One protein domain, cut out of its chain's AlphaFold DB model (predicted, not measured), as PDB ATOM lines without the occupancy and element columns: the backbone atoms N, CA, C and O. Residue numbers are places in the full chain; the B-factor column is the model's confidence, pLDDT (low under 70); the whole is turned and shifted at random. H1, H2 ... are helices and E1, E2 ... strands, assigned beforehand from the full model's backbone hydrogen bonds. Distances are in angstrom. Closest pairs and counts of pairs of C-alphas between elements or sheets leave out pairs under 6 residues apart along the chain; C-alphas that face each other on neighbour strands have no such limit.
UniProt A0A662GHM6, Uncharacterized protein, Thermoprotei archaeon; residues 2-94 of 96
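What this domain is: This is residues 2 to 94 of the 96 residues of an uncharacterized protein of Thermoprotei archaeon (UniProt A0A662GHM6). A long helix, H1, runs from a free arm into a compact head: its residues 2 to 23 stick out alone, while its residues 24 to 41 pack along a small, strongly twisted sheet of four strands. The short helix H2 packs at the E2 edge of that sheet. The printed part has 93 residues with two named helices and four named strands, in the order H1, E1, H2, E2, E3, E4; the sheet runs E1, E3, E4, E2 and is mixed, and the class is mixed, helices and strands. The whole is loose, with a radius of gyration of the C-alphas of 17.7 A, and spans 65 by 23 by 16 A, the arm making the length.

How they stand to each other: H1, residues 2 to 41, is on the sheet at a height over the sheet of 7.3 A. It lies over E1, residues 47 to 58, and E3, residues 74 to 83, and runs along the strands, at 7 degrees to E1 on the local plane. The closest C-alphas of H1 and E3 are those of Ala 39 and Ile 81, 6.9 A apart. E1 bends by 120 degrees at residue 54 and E3 by 135 degrees at residue 77. These two are antiparallel neighbours at 151 degrees, with N 50 and O 79 within hydrogen-bond range at 2.8 A and N 76 and O 56 at 2.9 A. H2, residues 60 to 65, is close to H1 but not clearly touching, about perpendicular at 90 degrees; the closest C-alphas, of Leu 32 and Leu 63, are 7.3 A apart. E2, residues 70 to 72, has its C-alpha of Gly 72 at 5.5 A from that of Asn 60 in H2, the closest pair of the two. E1, H2 and E2 form a split strand-helix-strand unit, two strands running the same way with others between them in the sheet, and its crossover is right-handed. E3 and E4, residues 89 to 93, form a hairpin, antiparallel at 152 degrees, with N 82 and O 90 at 2.9 A. E4 and E2 are parallel at 31 degrees, with N 91 and O 71 at 2.8 A. In H2 every O i to N i+4 pair is within hydrogen-bond range; in H1, 34 of 36 are.

Where its parts are: H1 begins at C-alpha 2 (255.791, 226.103, 170.450) and measures 58.7 A. E1 measures 18.7 A, E3 15.5 A and E4 13.7 A, ending at C-alpha 93 (292.560, 197.485, 174.621).

The domain as a whole: The C-alphas of Ile 2 and Ser 85, the two farthest apart, are 64.8 A apart. The printed part has no cut and its links are tight. Residues 2 to 23 have pLDDT under 70; the mean of the printed part is 83.5.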
ATOM      1  N   ILE A   2     254.703 226.808 169.732       54.06
ATOM      2  CA  ILE A   2     255.791 226.103 170.450       54.06
ATOM      3  C   ILE A   2     256.193 224.788 169.748       54.06
ATOM      4  O   ILE A   2     257.369 224.456 169.673       54.06
ATOM      5  N   ILE A   3     255.228 224.091 169.135       55.78
ATOM      6  CA  ILE A   3     255.435 222.786 168.474       55.78
ATOM      7  C   ILE A   3     256.318 222.906 167.217       55.78
ATOM      8  O   ILE A   3     257.129 222.029 166.932       55.78
ATOM      9  N   ALA A   4     256.213 224.017 166.480       56.72
ATOM     10  CA  ALA A   4     257.027 224.253 165.287       56.72
ATOM     11  C   ALA A   4     258.517 224.434 165.630       56.72
ATOM     12  O   ALA A   4     259.373 223.904 164.932       56.72
ATOM     13  N   ALA A   5     258.828 225.113 166.740       57.03
ATOM     14  CA  ALA A   5     260.206 225.322 167.183       57.03
ATOM     15  C   ALA A   5     260.886 224.008 167.608       57.03
ATOM     16  O   ALA A   5     262.043 223.780 167.260       57.03
ATOM     17  N   SER A   6     260.164 223.103 168.282       60.94
ATOM     18  CA  SER A   6     260.692 221.780 168.651       60.94
ATOM     19  C   SER A   6     260.951 220.874 167.443       60.94
ATOM     20  O   SER A   6     261.941 220.148 167.433       60.94
ATOM     21  N   VAL A   7     260.107 220.935 166.406       62.72
ATOM     22  CA  VAL A   7     260.290 220.136 165.176       62.72
ATOM     23  C   VAL A   7     261.481 220.643 164.358       62.72
ATOM     24  O   VAL A   7     262.235 219.840 163.815       62.72
ATOM     25  N   ILE A   8     261.692 221.963 164.314       62.12
ATOM     26  CA  ILE A   8     262.848 222.573 163.639       62.12
ATOM     27  C   ILE A   8     264.153 222.260 164.391       62.12
ATOM     28  O   ILE A   8     265.163 221.948 163.768       62.12
ATOM     29  N   ALA A   9     264.139 222.274 165.727       62.12
ATOM     30  CA  ALA A   9     265.307 221.893 166.523       62.12
ATOM     31  C   ALA A   9     265.704 220.417 166.313       62.12
ATOM     32  O   ALA A   9     266.887 220.121 166.160       62.12
ATOM     33  N   LEU A  10     264.727 219.504 166.246       60.28
ATOM     34  CA  LEU A  10     264.954 218.077 165.979       60.28
ATOM     35  C   LEU A  10     265.483 217.802 164.565       60.28
ATOM     36  O   LEU A  10     266.316 216.918 164.376       60.28
ATOM     37  N   SER A  11     265.020 218.543 163.557       61.44
ATOM     38  CA  SER A  11     265.516 218.370 162.187       61.44
ATOM     39  C   SER A  11     266.933 218.921 162.011       61.44
ATOM     40  O   SER A  11     267.737 218.300 161.315       61.44
ATOM     41  N   LEU A  12     267.279 220.017 162.694       57.56
ATOM     42  CA  LEU A  12     268.642 220.559 162.734       57.56
ATOM     43  C   LEU A  12     269.629 219.607 163.424       57.56
ATOM     44  O   LEU A  12     270.727 219.398 162.909       57.56
ATOM     45  N   THR A  13     269.248 218.982 164.544       62.34
ATOM     46  CA  THR A  13     270.113 217.990 165.208       62.34
ATOM     47  C   THR A  13     270.282 216.723 164.375       62.34
ATOM     48  O   THR A  13     271.382 216.174 164.346       62.34
ATOM     49  N   LEU A  14     269.259 216.291 163.628       58.31
ATOM     50  CA  LEU A  14     269.400 215.188 162.671       58.31
ATOM     51  C   LEU A  14     270.351 215.531 161.516       58.31
ATOM     52  O   LEU A  14     271.188 214.706 161.152       58.31
ATOM     53  N   GLN A  15     270.237 216.732 160.942       60.44
ATOM     54  CA  GLN A  15     271.078 217.152 159.813       60.44
ATOM     55  C   GLN A  15     272.545 217.340 160.205       60.44
ATOM     56  O   GLN A  15     273.419 217.079 159.384       60.44
ATOM     57  N   LEU A  16     272.822 217.749 161.445       58.41
ATOM     58  CA  LEU A  16     274.182 217.839 161.987       58.41
ATOM     59  C   LEU A  16     274.713 216.483 162.473       58.41
ATOM     60  O   LEU A  16     275.903 216.205 162.344       58.41
ATOM     61  N   GLY A  17     273.840 215.619 162.995       57.50
ATOM     62  CA  GLY A  17     274.209 214.281 163.455       57.50
ATOM     63  C   GLY A  17     274.531 213.318 162.314       57.50
ATOM     64  O   GLY A  17     275.427 212.496 162.450       57.50
ATOM     65  N   TYR A  18     273.856 213.434 161.168       57.94
ATOM     66  CA  TYR A  18     274.066 212.553 160.016       57.94
ATOM     67  C   TYR A  18     275.496 212.572 159.428       57.94
ATOM     68  O   TYR A  18     276.053 211.491 159.222       57.94
ATOM     69  N   PRO A  19     276.132 213.733 159.158       61.59
ATOM     70  CA  PRO A  19     277.510 213.763 158.672       61.59
ATOM     71  C   PRO A  19     278.500 213.233 159.715       61.59
ATOM     72  O   PRO A  19     279.388 212.473 159.344       61.59
ATOM     73  N   MET A  20     278.297 213.538 161.003       58.69
ATOM     74  CA  MET A  20     279.106 212.981 162.099       58.69
ATOM     75  C   MET A  20     278.992 211.451 162.149       58.69
ATOM     76  O   MET A  20     279.999 210.753 162.189       58.69
ATOM     77  N   LEU A  21     277.770 210.917 162.039       59.53
ATOM     78  CA  LEU A  21     277.521 209.474 162.014       59.53
ATOM     79  C   LEU A  21     278.197 208.804 160.806       59.53
ATOM     80  O   LEU A  21     278.744 207.710 160.919       59.53
ATOM     81  N   LYS A  22     278.170 209.459 159.640       60.59
ATOM     82  CA  LYS A  22     278.798 208.957 158.413       60.59
ATOM     83  C   LYS A  22     280.328 208.955 158.513       60.59
ATOM     84  O   LYS A  22     280.954 207.997 158.062       60.59
ATOM     85  N   GLU A  23     280.917 209.996 159.099       69.81
ATOM     86  CA  GLU A  23     282.356 210.061 159.372       69.81
ATOM     87  C   GLU A  23     282.798 209.002 160.385       69.81
ATOM     88  O   GLU A  23     283.829 208.367 160.172       69.81
ATOM     89  N   ASP A  24     282.009 208.753 161.434       71.69
ATOM     90  CA  ASP A  24     282.305 207.714 162.428       71.69
ATOM     91  C   ASP A  24     282.253 206.306 161.826       71.69
ATOM     92  O   ASP A  24     283.107 205.469 162.127       71.69
ATOM     93  N   VAL A  25     281.298 206.036 160.928       79.19
ATOM     94  CA  VAL A  25     281.227 204.753 160.207       79.19
ATOM     95  C   VAL A  25     282.429 204.578 159.277       79.19
ATOM     96  O   VAL A  25     283.034 203.503 159.258       79.19
ATOM     97  N   ALA A  26     282.806 205.623 158.534       84.00
ATOM     98  CA  ALA A  26     283.972 205.583 157.653       84.00
ATOM     99  C   ALA A  26     285.266 205.363 158.452       84.00
ATOM    100  O   ALA A  26     286.046 204.467 158.133       84.00
ATOM    101  N   TYR A  27     285.442 206.104 159.547       86.62
ATOM    102  CA  TYR A  27     286.580 205.950 160.446       86.62
ATOM    103  C   TYR A  27     286.638 204.545 161.051       86.62
ATOM    104  O   TYR A  27     287.694 203.912 161.052       86.62
ATOM    105  N   LYS A  28     285.500 204.000 161.504       88.94
ATOM    106  CA  LYS A  28     285.439 202.626 162.017       88.94
ATOM    107  C   LYS A  28     285.886 201.610 160.969       88.94
ATOM    108  O   LYS A  28     286.661 200.712 161.292       88.94
ATOM    109  N   SER A  29     285.442 201.773 159.724       89.31
ATOM    110  CA  SER A  29     285.846 200.915 158.607       89.31
ATOM    111  C   SER A  29     287.354 200.990 158.332       89.31
ATOM    112  O   SER A  29     287.993 199.948 158.186       89.31
ATOM    113  N   GLU A  30     287.953 202.185 158.351       90.19
ATOM    114  CA  GLU A  30     289.405 202.361 158.190       90.19
ATOM    115  C   GLU A  30     290.206 201.675 159.300       90.19
ATOM    116  O   GLU A  30     291.195 200.991 159.022       90.19
ATOM    117  N   ILE A  31     289.775 201.802 160.560       91.50
ATOM    118  CA  ILE A  31     290.456 201.130 161.672       91.50
ATOM    119  C   ILE A  31     290.321 199.609 161.564       91.50
ATOM    120  O   ILE A  31     291.296 198.897 161.791       91.50
ATOM    121  N   LEU A  32     289.151 199.091 161.187       92.38
ATOM    122  CA  LEU A  32     288.962 197.654 160.964       92.38
ATOM    123  C   LEU A  32     289.843 197.143 159.812       92.38
ATOM    124  O   LEU A  32     290.463 196.085 159.931       92.38
ATOM    125  N   TYR A  33     289.992 197.922 158.741       91.75
ATOM    126  CA  TYR A  33     290.937 197.613 157.669       91.75
ATOM    127  C   TYR A  33     292.387 197.578 158.174       91.75
ATOM    128  O   TYR A  33     293.113 196.620 157.897       91.75
ATOM    129  N   LEU A  34     292.796 198.563 158.981       91.75
ATOM    130  CA  LEU A  34     294.121 198.593 159.604       91.75
ATOM    131  C   LEU A  34     294.352 197.361 160.488       91.75
ATOM    132  O   LEU A  34     295.418 196.744 160.410       91.75
ATOM    133  N   VAL A  35     293.355 196.969 161.287       92.69
ATOM    134  CA  VAL A  35     293.401 195.753 162.111       92.69
ATOM    135  C   VAL A  35     293.622 194.525 161.236       92.69
ATOM    136  O   VAL A  35     294.476 193.706 161.567       92.69
ATOM    137  N   ASN A  36     292.922 194.411 160.107       93.62
ATOM    138  CA  ASN A  36     293.060 193.280 159.192       93.62
ATOM    139  C   ASN A  36     294.458 193.210 158.551       93.62
ATOM    140  O   ASN A  36     295.121 192.173 158.592       93.62
ATOM    141  N   VAL A  37     294.961 194.327 158.019       92.44
ATOM    142  CA  VAL A  37     296.313 194.397 157.427       92.44
ATOM    143  C   VAL A  37     297.384 194.066 158.468       92.44
ATOM    144  O   VAL A  37     298.328 193.315 158.201       92.44
ATOM    145  N   THR A  38     297.221 194.585 159.680       91.44
ATOM    146  CA  THR A  38     298.116 194.320 160.808       91.44
ATOM    147  C   THR A  38     298.056 192.846 161.214       91.44
ATOM    148  O   THR A  38     299.085 192.190 161.339       91.44
ATOM    149  N   ALA A  39     296.856 192.272 161.322       90.12
ATOM    150  CA  ALA A  39     296.638 190.857 161.610       90.12
ATOM    151  C   ALA A  39     297.340 189.941 160.595       90.12
ATOM    152  O   ALA A  39     297.957 188.947 160.983       90.12
ATOM    153  N   LEU A  40     297.287 190.278 159.305       90.50
ATOM    154  CA  LEU A  40     297.937 189.513 158.240       90.50
ATOM    155  C   LEU A  40     299.465 189.651 158.271       90.50
ATOM    156  O   LEU A  40     300.164 188.650 158.121       90.50
ATOM    157  N   SER A  41     299.978 190.861 158.507       90.88
ATOM    158  CA  SER A  41     301.420 191.154 158.485       90.88
ATOM    159  C   SER A  41     302.165 190.757 159.760       90.88
ATOM    160  O   SER A  41     303.371 190.511 159.702       90.88
ATOM    161  N   LEU A  42     301.476 190.655 160.902       92.69
ATOM    162  CA  LEU A  42     302.105 190.269 162.162       92.69
ATOM    163  C   LEU A  42     302.738 188.878 162.075       92.69
ATOM    164  O   LEU A  42     302.101 187.911 161.642       92.69
ATOM    165  N   THR A  43     303.962 188.755 162.575       93.81
ATOM    166  CA  THR A  43     304.618 187.459 162.754       93.81
ATOM    167  C   THR A  43     304.044 186.726 163.975       93.81
ATOM    168  O   THR A  43     303.678 187.370 164.964       93.81
ATOM    169  N   PRO A  44     303.933 185.384 163.949       94.69
ATOM    170  CA  PRO A  44     303.493 184.617 165.114       94.69
ATOM    171  C   PRO A  44     304.363 184.894 166.348       94.69
ATOM    172  O   PRO A  44     305.589 184.911 166.255       94.69
ATOM    173  N   GLY A  45     303.730 185.104 167.501       92.88
ATOM    174  CA  GLY A  45     304.399 185.451 168.759       92.88
ATOM    175  C   GLY A  45     304.711 186.940 168.941       92.88
ATOM    176  O   GLY A  45     305.334 187.298 169.939       92.88
ATOM    177  N   SER A  46     304.289 187.808 168.017       93.44
ATOM    178  CA  SER A  46     304.490 189.258 168.118       93.44
ATOM    179  C   SER A  46     303.200 190.015 168.454       93.44
ATOM    180  O   SER A  46     302.088 189.476 168.411       93.44
ATOM    181  N   SER A  47     303.352 191.287 168.820       94.38
ATOM    182  CA  SER A  47     302.243 192.213 169.039       94.38
ATOM    183  C   SER A  47     302.583 193.609 168.541       94.38
ATOM    184  O   SER A  47     303.735 194.024 168.646       94.38
ATOM    185  N   LEU A  48     301.572 194.340 168.080       94.00
ATOM    186  CA  LEU A  48     301.655 195.751 167.730       94.00
ATOM    187  C   LEU A  48     300.643 196.548 168.553       94.00
ATOM    188  O   LEU A  48     299.484 196.149 168.670       94.00
ATOM    189  N   GLU A  49     301.086 197.674 169.097       94.12
ATOM    190  CA  GLU A  49     300.241 198.652 169.780       94.12
ATOM    191  C   GLU A  49     300.102 199.887 168.891       94.12
ATOM    192  O   GLU A  49     301.073 200.344 168.287       94.12
ATOM    193  N   ILE A  50     298.873 200.379 168.757       89.62
ATOM    194  CA  ILE A  50     298.517 201.484 167.871       89.62
ATOM    195  C   ILE A  50     297.692 202.487 168.671       89.62
ATOM    196  O   ILE A  50     296.604 202.168 169.159       89.62
ATOM    197  N   CYS A  51     298.197 203.716 168.754       90.44
ATOM    198  CA  CYS A  51     297.461 204.853 169.288       90.44
ATOM    199  C   CYS A  51     296.714 205.555 168.153       90.44
ATOM    200  O   CYS A  51     297.304 205.995 167.165       90.44
ATOM    201  N   LEU A  52     295.400 205.639 168.298       88.50
ATOM    202  CA  LEU A  52     294.485 206.217 167.335       88.50
ATOM    203  C   LEU A  52     294.242 207.706 167.611       88.50
ATOM    204  O   LEU A  52     294.163 208.113 168.771       88.50
ATOM    205  N   PRO A  53     294.028 208.518 166.560       85.00
ATOM    206  CA  PRO A  53     293.769 209.951 166.706       85.00
ATOM    207  C   PRO A  53     292.424 210.252 167.383       85.00
ATOM    208  O   PRO A  53     292.243 211.325 167.955       85.00
ATOM    209  N   ARG A  54     291.467 209.320 167.309       86.25
ATOM    210  CA  ARG A  54     290.149 209.407 167.945       86.25
ATOM    211  C   ARG A  54     289.781 208.067 168.581       86.25
ATOM    212  O   ARG A  54     290.160 207.025 168.031       86.25
ATOM    213  N   PRO A  55     289.045 208.070 169.705       87.44
ATOM    214  CA  PRO A  55     288.612 206.838 170.342       87.44
ATOM    215  C   PRO A  55     287.683 206.042 169.422       87.44
ATOM    216  O   PRO A  55     286.897 206.613 168.668       87.44
ATOM    217  N   ILE A  56     287.763 204.719 169.509       89.94
ATOM    218  CA  ILE A  56     286.916 203.796 168.762       89.94
ATOM    219  C   ILE A  56     286.389 202.695 169.678       89.94
ATOM    220  O   ILE A  56     287.007 202.362 170.690       89.94
ATOM    221  N   ALA A  57     285.252 202.112 169.310       89.62
ATOM    222  CA  ALA A  57     284.737 200.902 169.926       89.62
ATOM    223  C   ALA A  57     284.300 199.902 168.848       89.62
ATOM    224  O   ALA A  57     283.546 200.249 167.937       89.62
ATOM    225  N   PHE A  58     284.774 198.663 168.966       91.12
ATOM    226  CA  PHE A  58     284.302 197.534 168.166       91.12
ATOM    227  C   PHE A  58     284.497 196.212 168.914       91.12
ATOM    228  O   PHE A  58     285.307 196.121 169.846       91.12
ATOM    229  N   ASN A  59     283.747 195.186 168.525       93.38
ATOM    230  CA  ASN A  59     283.735 193.869 169.170       93.38
ATOM    231  C   ASN A  59     283.911 192.718 168.157       93.38
ATOM    232  O   ASN A  59     284.174 192.954 166.981       93.38
ATOM    233  N   ASN A  60     283.752 191.468 168.612       92.75
ATOM    234  CA  ASN A  60     283.831 190.287 167.744       92.75
ATOM    235  C   ASN A  60     282.856 190.344 166.565       92.75
ATOM    236  O   ASN A  60     283.242 189.985 165.462       92.75
ATOM    237  N   SER A  61     281.620 190.796 166.784       93.06
ATOM    238  CA  SER A  61     280.609 190.862 165.727       93.06
ATOM    239  C   SER A  61     281.043 191.807 164.609       93.06
ATOM    240  O   SER A  61     280.951 191.450 163.443       93.06
ATOM    241  N   ASP A  62     281.625 192.957 164.957       91.19
ATOM    242  CA  ASP A  62     282.173 193.889 163.966       91.19
ATOM    243  C   ASP A  62     283.334 193.276 163.161       91.19
ATOM    244  O   ASP A  62     283.472 193.536 161.965       91.19
ATOM    245  N   LEU A  63     284.181 192.467 163.806       91.19
ATOM    246  CA  LEU A  63     285.284 191.763 163.143       91.19
ATOM    247  C   LEU A  63     284.754 190.688 162.184       91.19
ATOM    248  O   LEU A  63     285.227 190.595 161.051       91.19
ATOM    249  N   GLU A  64     283.751 189.920 162.613       92.25
ATOM    250  CA  GLU A  64     283.097 188.878 161.815       92.25
ATOM    251  C   GLU A  64     282.366 189.465 160.599       92.25
ATOM    252  O   GLU A  64     282.552 188.979 159.482       92.25
ATOM    253  N   GLU A  65     281.605 190.548 160.783       90.94
ATOM    254  CA  GLU A  65     280.906 191.258 159.701       90.94
ATOM    255  C   GLU A  65     281.870 191.779 158.626       90.94
ATOM    256  O   GLU A  65     281.533 191.801 157.443       90.94
ATOM    257  N   ASN A  66     283.091 192.146 159.025       88.12
ATOM    258  CA  ASN A  66     284.142 192.626 158.124       88.12
ATOM    259  C   ASN A  66     285.117 191.517 157.683       88.12
ATOM    260  O   ASN A  66     286.150 191.819 157.084       88.12
ATOM    261  N   GLN A  67     284.799 190.242 157.951       90.62
ATOM    262  CA  GLN A  67     285.595 189.064 157.567       90.62
ATOM    263  C   GLN A  67     287.048 189.098 158.074       90.62
ATOM    264  O   GLN A  67     287.966 188.569 157.441       90.62
ATOM    265  N   ILE A  68     287.275 189.721 159.228       91.06
ATOM    266  CA  ILE A  68     288.596 189.830 159.841       91.06
ATOM    267  C   ILE A  68     288.839 188.578 160.679       91.06
ATOM    268  O   ILE A  68     288.118 188.307 161.636       91.06
ATOM    269  N   LEU A  69     289.893 187.827 160.352       89.94
ATOM    270  CA  LEU A  69     290.306 186.619 161.079       89.94
ATOM    271  C   LEU A  69     291.022 186.967 162.396       89.94
ATOM    272  O   LEU A  69     292.180 186.607 162.619       89.94
ATOM    273  N   ALA A  70     290.332 187.698 163.267       91.19
ATOM    274  CA  ALA A  70     290.786 188.089 164.591       91.19
ATOM    275  C   ALA A  70     289.623 188.032 165.587       91.19
ATOM    276  O   ALA A  70     288.458 188.103 165.206       91.19
ATOM    277  N   PHE A  71     289.935 187.939 166.878       93.50
ATOM    278  CA  PHE A  71     288.932 187.988 167.942       93.50
ATOM    279  C   PHE A  71     289.306 189.014 169.010       93.50
ATOM    280  O   PHE A  71     290.477 189.256 169.294       93.50
ATOM    281  N   GLY A  72     288.307 189.592 169.655       92.00
ATOM    282  CA  GLY A  72     288.439 190.474 170.799       92.00
ATOM    283  C   GLY A  72     287.631 191.756 170.651       92.00
ATOM    284  O   GLY A  72     286.610 191.824 169.971       92.00
ATOM    285  N   LYS A  73     288.071 192.789 171.360       89.69
ATOM    286  CA  LYS A  73     287.392 194.083 171.369       89.69
ATOM    287  C   LYS A  73     288.395 195.211 171.503       89.69
ATOM    288  O   LYS A  73     289.410 195.058 172.189       89.69
ATOM    289  N   ALA A  74     288.060 196.341 170.905       88.50
ATOM    290  CA  ALA A  74     288.740 197.605 171.126       88.50
ATOM    291  C   ALA A  74     287.766 198.612 171.744       88.50
ATOM    292  O   ALA A  74     286.555 198.551 171.528       88.50
ATOM    293  N   GLY A  75     288.319 199.522 172.532       84.94
ATOM    294  CA  GLY A  75     287.597 200.556 173.251       84.94
ATOM    295  C   GLY A  75     288.582 201.643 173.660       84.94
ATOM    296  O   GLY A  75     289.551 201.344 174.350       84.94
ATOM    297  N   GLY A  76     288.344 202.880 173.231       88.25
ATOM    298  CA  GLY A  76     289.230 204.015 173.496       88.25
ATOM    299  C   GLY A  76     290.195 204.298 172.344       88.25
ATOM    300  O   GLY A  76     289.931 203.939 171.199       88.25
ATOM    301  N   SER A  77     291.288 205.003 172.633       88.75
ATOM    302  CA  SER A  77     292.255 205.490 171.637       88.75
ATOM    303  C   SER A  77     293.525 204.641 171.530       88.75
ATOM    304  O   SER A  77     294.419 205.016 170.785       88.75
ATOM    305  N   CYS A  78     293.632 203.517 172.241       89.75
ATOM    306  CA  CYS A  78     294.760 202.587 172.133       89.75
ATOM    307  C   CYS A  78     294.241 201.178 171.853       89.75
ATOM    308  O   CYS A  78     293.350 200.679 172.551       89.75
ATOM    309  N   LEU A  79     294.807 200.523 170.841       92.81
ATOM    310  CA  LEU A  79     294.539 199.119 170.546       92.81
ATOM    311  C   LEU A  79     295.827 198.320 170.391       92.81
ATOM    312  O   LEU A  79     296.813 198.779 169.824       92.81
ATOM    313  N   LYS A  80     295.784 197.088 170.886       94.56
ATOM    314  CA  LYS A  80     296.847 196.098 170.784       94.56
ATOM    315  C   LYS A  80     296.373 194.931 169.943       94.56
ATOM    316  O   LYS A  80     295.362 194.302 170.265       94.56
ATOM    317  N   ILE A  81     297.134 194.616 168.907       95.38
ATOM    318  CA  ILE A  81     296.908 193.480 168.020       95.38
ATOM    319  C   ILE A  81     298.054 192.504 168.244       95.38
ATOM    320  O   ILE A  81     299.212 192.820 167.986       95.38
ATOM    321  N   SER A  82     297.747 191.319 168.750       95.88
ATOM    322  CA  SER A  82     298.733 190.270 169.020       95.88
ATOM    323  C   SER A  82     298.430 189.035 168.193       95.88
ATOM    324  O   SER A  82     297.263 188.656 168.088       95.88
ATOM    325  N   LYS A  83     299.462 188.380 167.664       96.00
ATOM    326  CA  LYS A  83     299.335 187.071 167.019       96.00
ATOM    327  C   LYS A  83     300.013 186.028 167.897       96.00
ATOM    328  O   LYS A  83     301.205 186.138 168.176       96.00
ATOM    329  N   ASP A  84     299.259 185.031 168.352       92.88
ATOM    330  CA  ASP A  84     299.816 183.948 169.164       92.88
ATOM    331  C   ASP A  84     300.769 183.058 168.337       92.88
ATOM    332  O   ASP A  84     300.883 183.181 167.113       92.88
ATOM    333  N   SER A  85     301.488 182.150 169.000       92.06
ATOM    334  CA  SER A  85     302.425 181.229 168.338       92.06
ATOM    335  C   SER A  85     301.749 180.228 167.391       92.06
ATOM    336  O   SER A  85     302.428 179.615 166.570       92.06
ATOM    337  N   ARG A  86     300.422 180.070 167.477       91.00
ATOM    338  CA  ARG A  86     299.604 179.231 166.591       91.00
ATOM    339  C   ARG A  86     299.032 180.025 165.412       91.00
ATOM    340  O   ARG A  86     298.333 179.454 164.582       91.00
ATOM    341  N   GLY A  87     299.323 181.325 165.331       88.31
ATOM    342  CA  GLY A  87     298.852 182.214 164.274       88.31
ATOM    343  C   GLY A  87     297.483 182.848 164.531       88.31
ATOM    344  O   GLY A  87     296.977 183.538 163.649       88.31
ATOM    345  N   VAL A  88     296.888 182.659 165.711       93.12
ATOM    346  CA  VAL A  88     295.583 183.233 166.057       93.12
ATOM    347  C   VAL A  88     295.752 184.696 166.463       93.12
ATOM    348  O   VAL A  88     296.571 185.020 167.326       93.12
ATOM    349  N   VAL A  89     294.965 185.585 165.858       95.19
ATOM    350  CA  VAL A  89     295.050 187.030 166.103       95.19
ATOM    351  C   VAL A  89     294.026 187.470 167.140       95.19
ATOM    352  O   VAL A  89     292.835 187.192 167.018       95.19
ATOM    353  N   LYS A  90     294.497 188.207 168.146       95.31
ATOM    354  CA  LYS A  90     293.682 188.815 169.194       95.31
ATOM    355  C   LYS A  90     293.805 190.333 169.165       95.31
ATOM    356  O   LYS A  90     294.918 190.858 169.123       95.31
ATOM    357  N   VAL A  91     292.671 191.015 169.272       95.00
ATOM    358  CA  VAL A  91     292.574 192.462 169.472       95.00
ATOM    359  C   VAL A  91     292.187 192.749 170.921       95.00
ATOM    360  O   VAL A  91     291.259 192.151 171.473       95.00
ATOM    361  N   SER A  92     292.904 193.661 171.559       93.31
ATOM    362  CA  SER A  92     292.656 194.075 172.940       93.31
ATOM    363  C   SER A  92     292.871 195.569 173.116       93.31
ATOM    364  O   SER A  92     293.568 196.202 172.330       93.31
ATOM    365  N   VAL A  93     292.285 196.119 174.172       91.38
ATOM    366  CA  VAL A  93     292.560 197.485 174.621       91.38
ATOM    367  C   VAL A  93     293.941 197.523 175.279       91.38
ATOM    368  O   VAL A  93     294.282 196.598 176.018       91.38
ATOM    369  N   CYS A  94     294.714 198.572 175.008       85.62
ATOM    370  CA  CYS A  94     295.931 198.907 175.751       85.62
ATOM    371  C   CYS A  94     295.717 200.166 176.593       85.62
ATOM    372  O   CYS A  94     294.822 200.964 176.312       85.62
TER     373      CYS A  94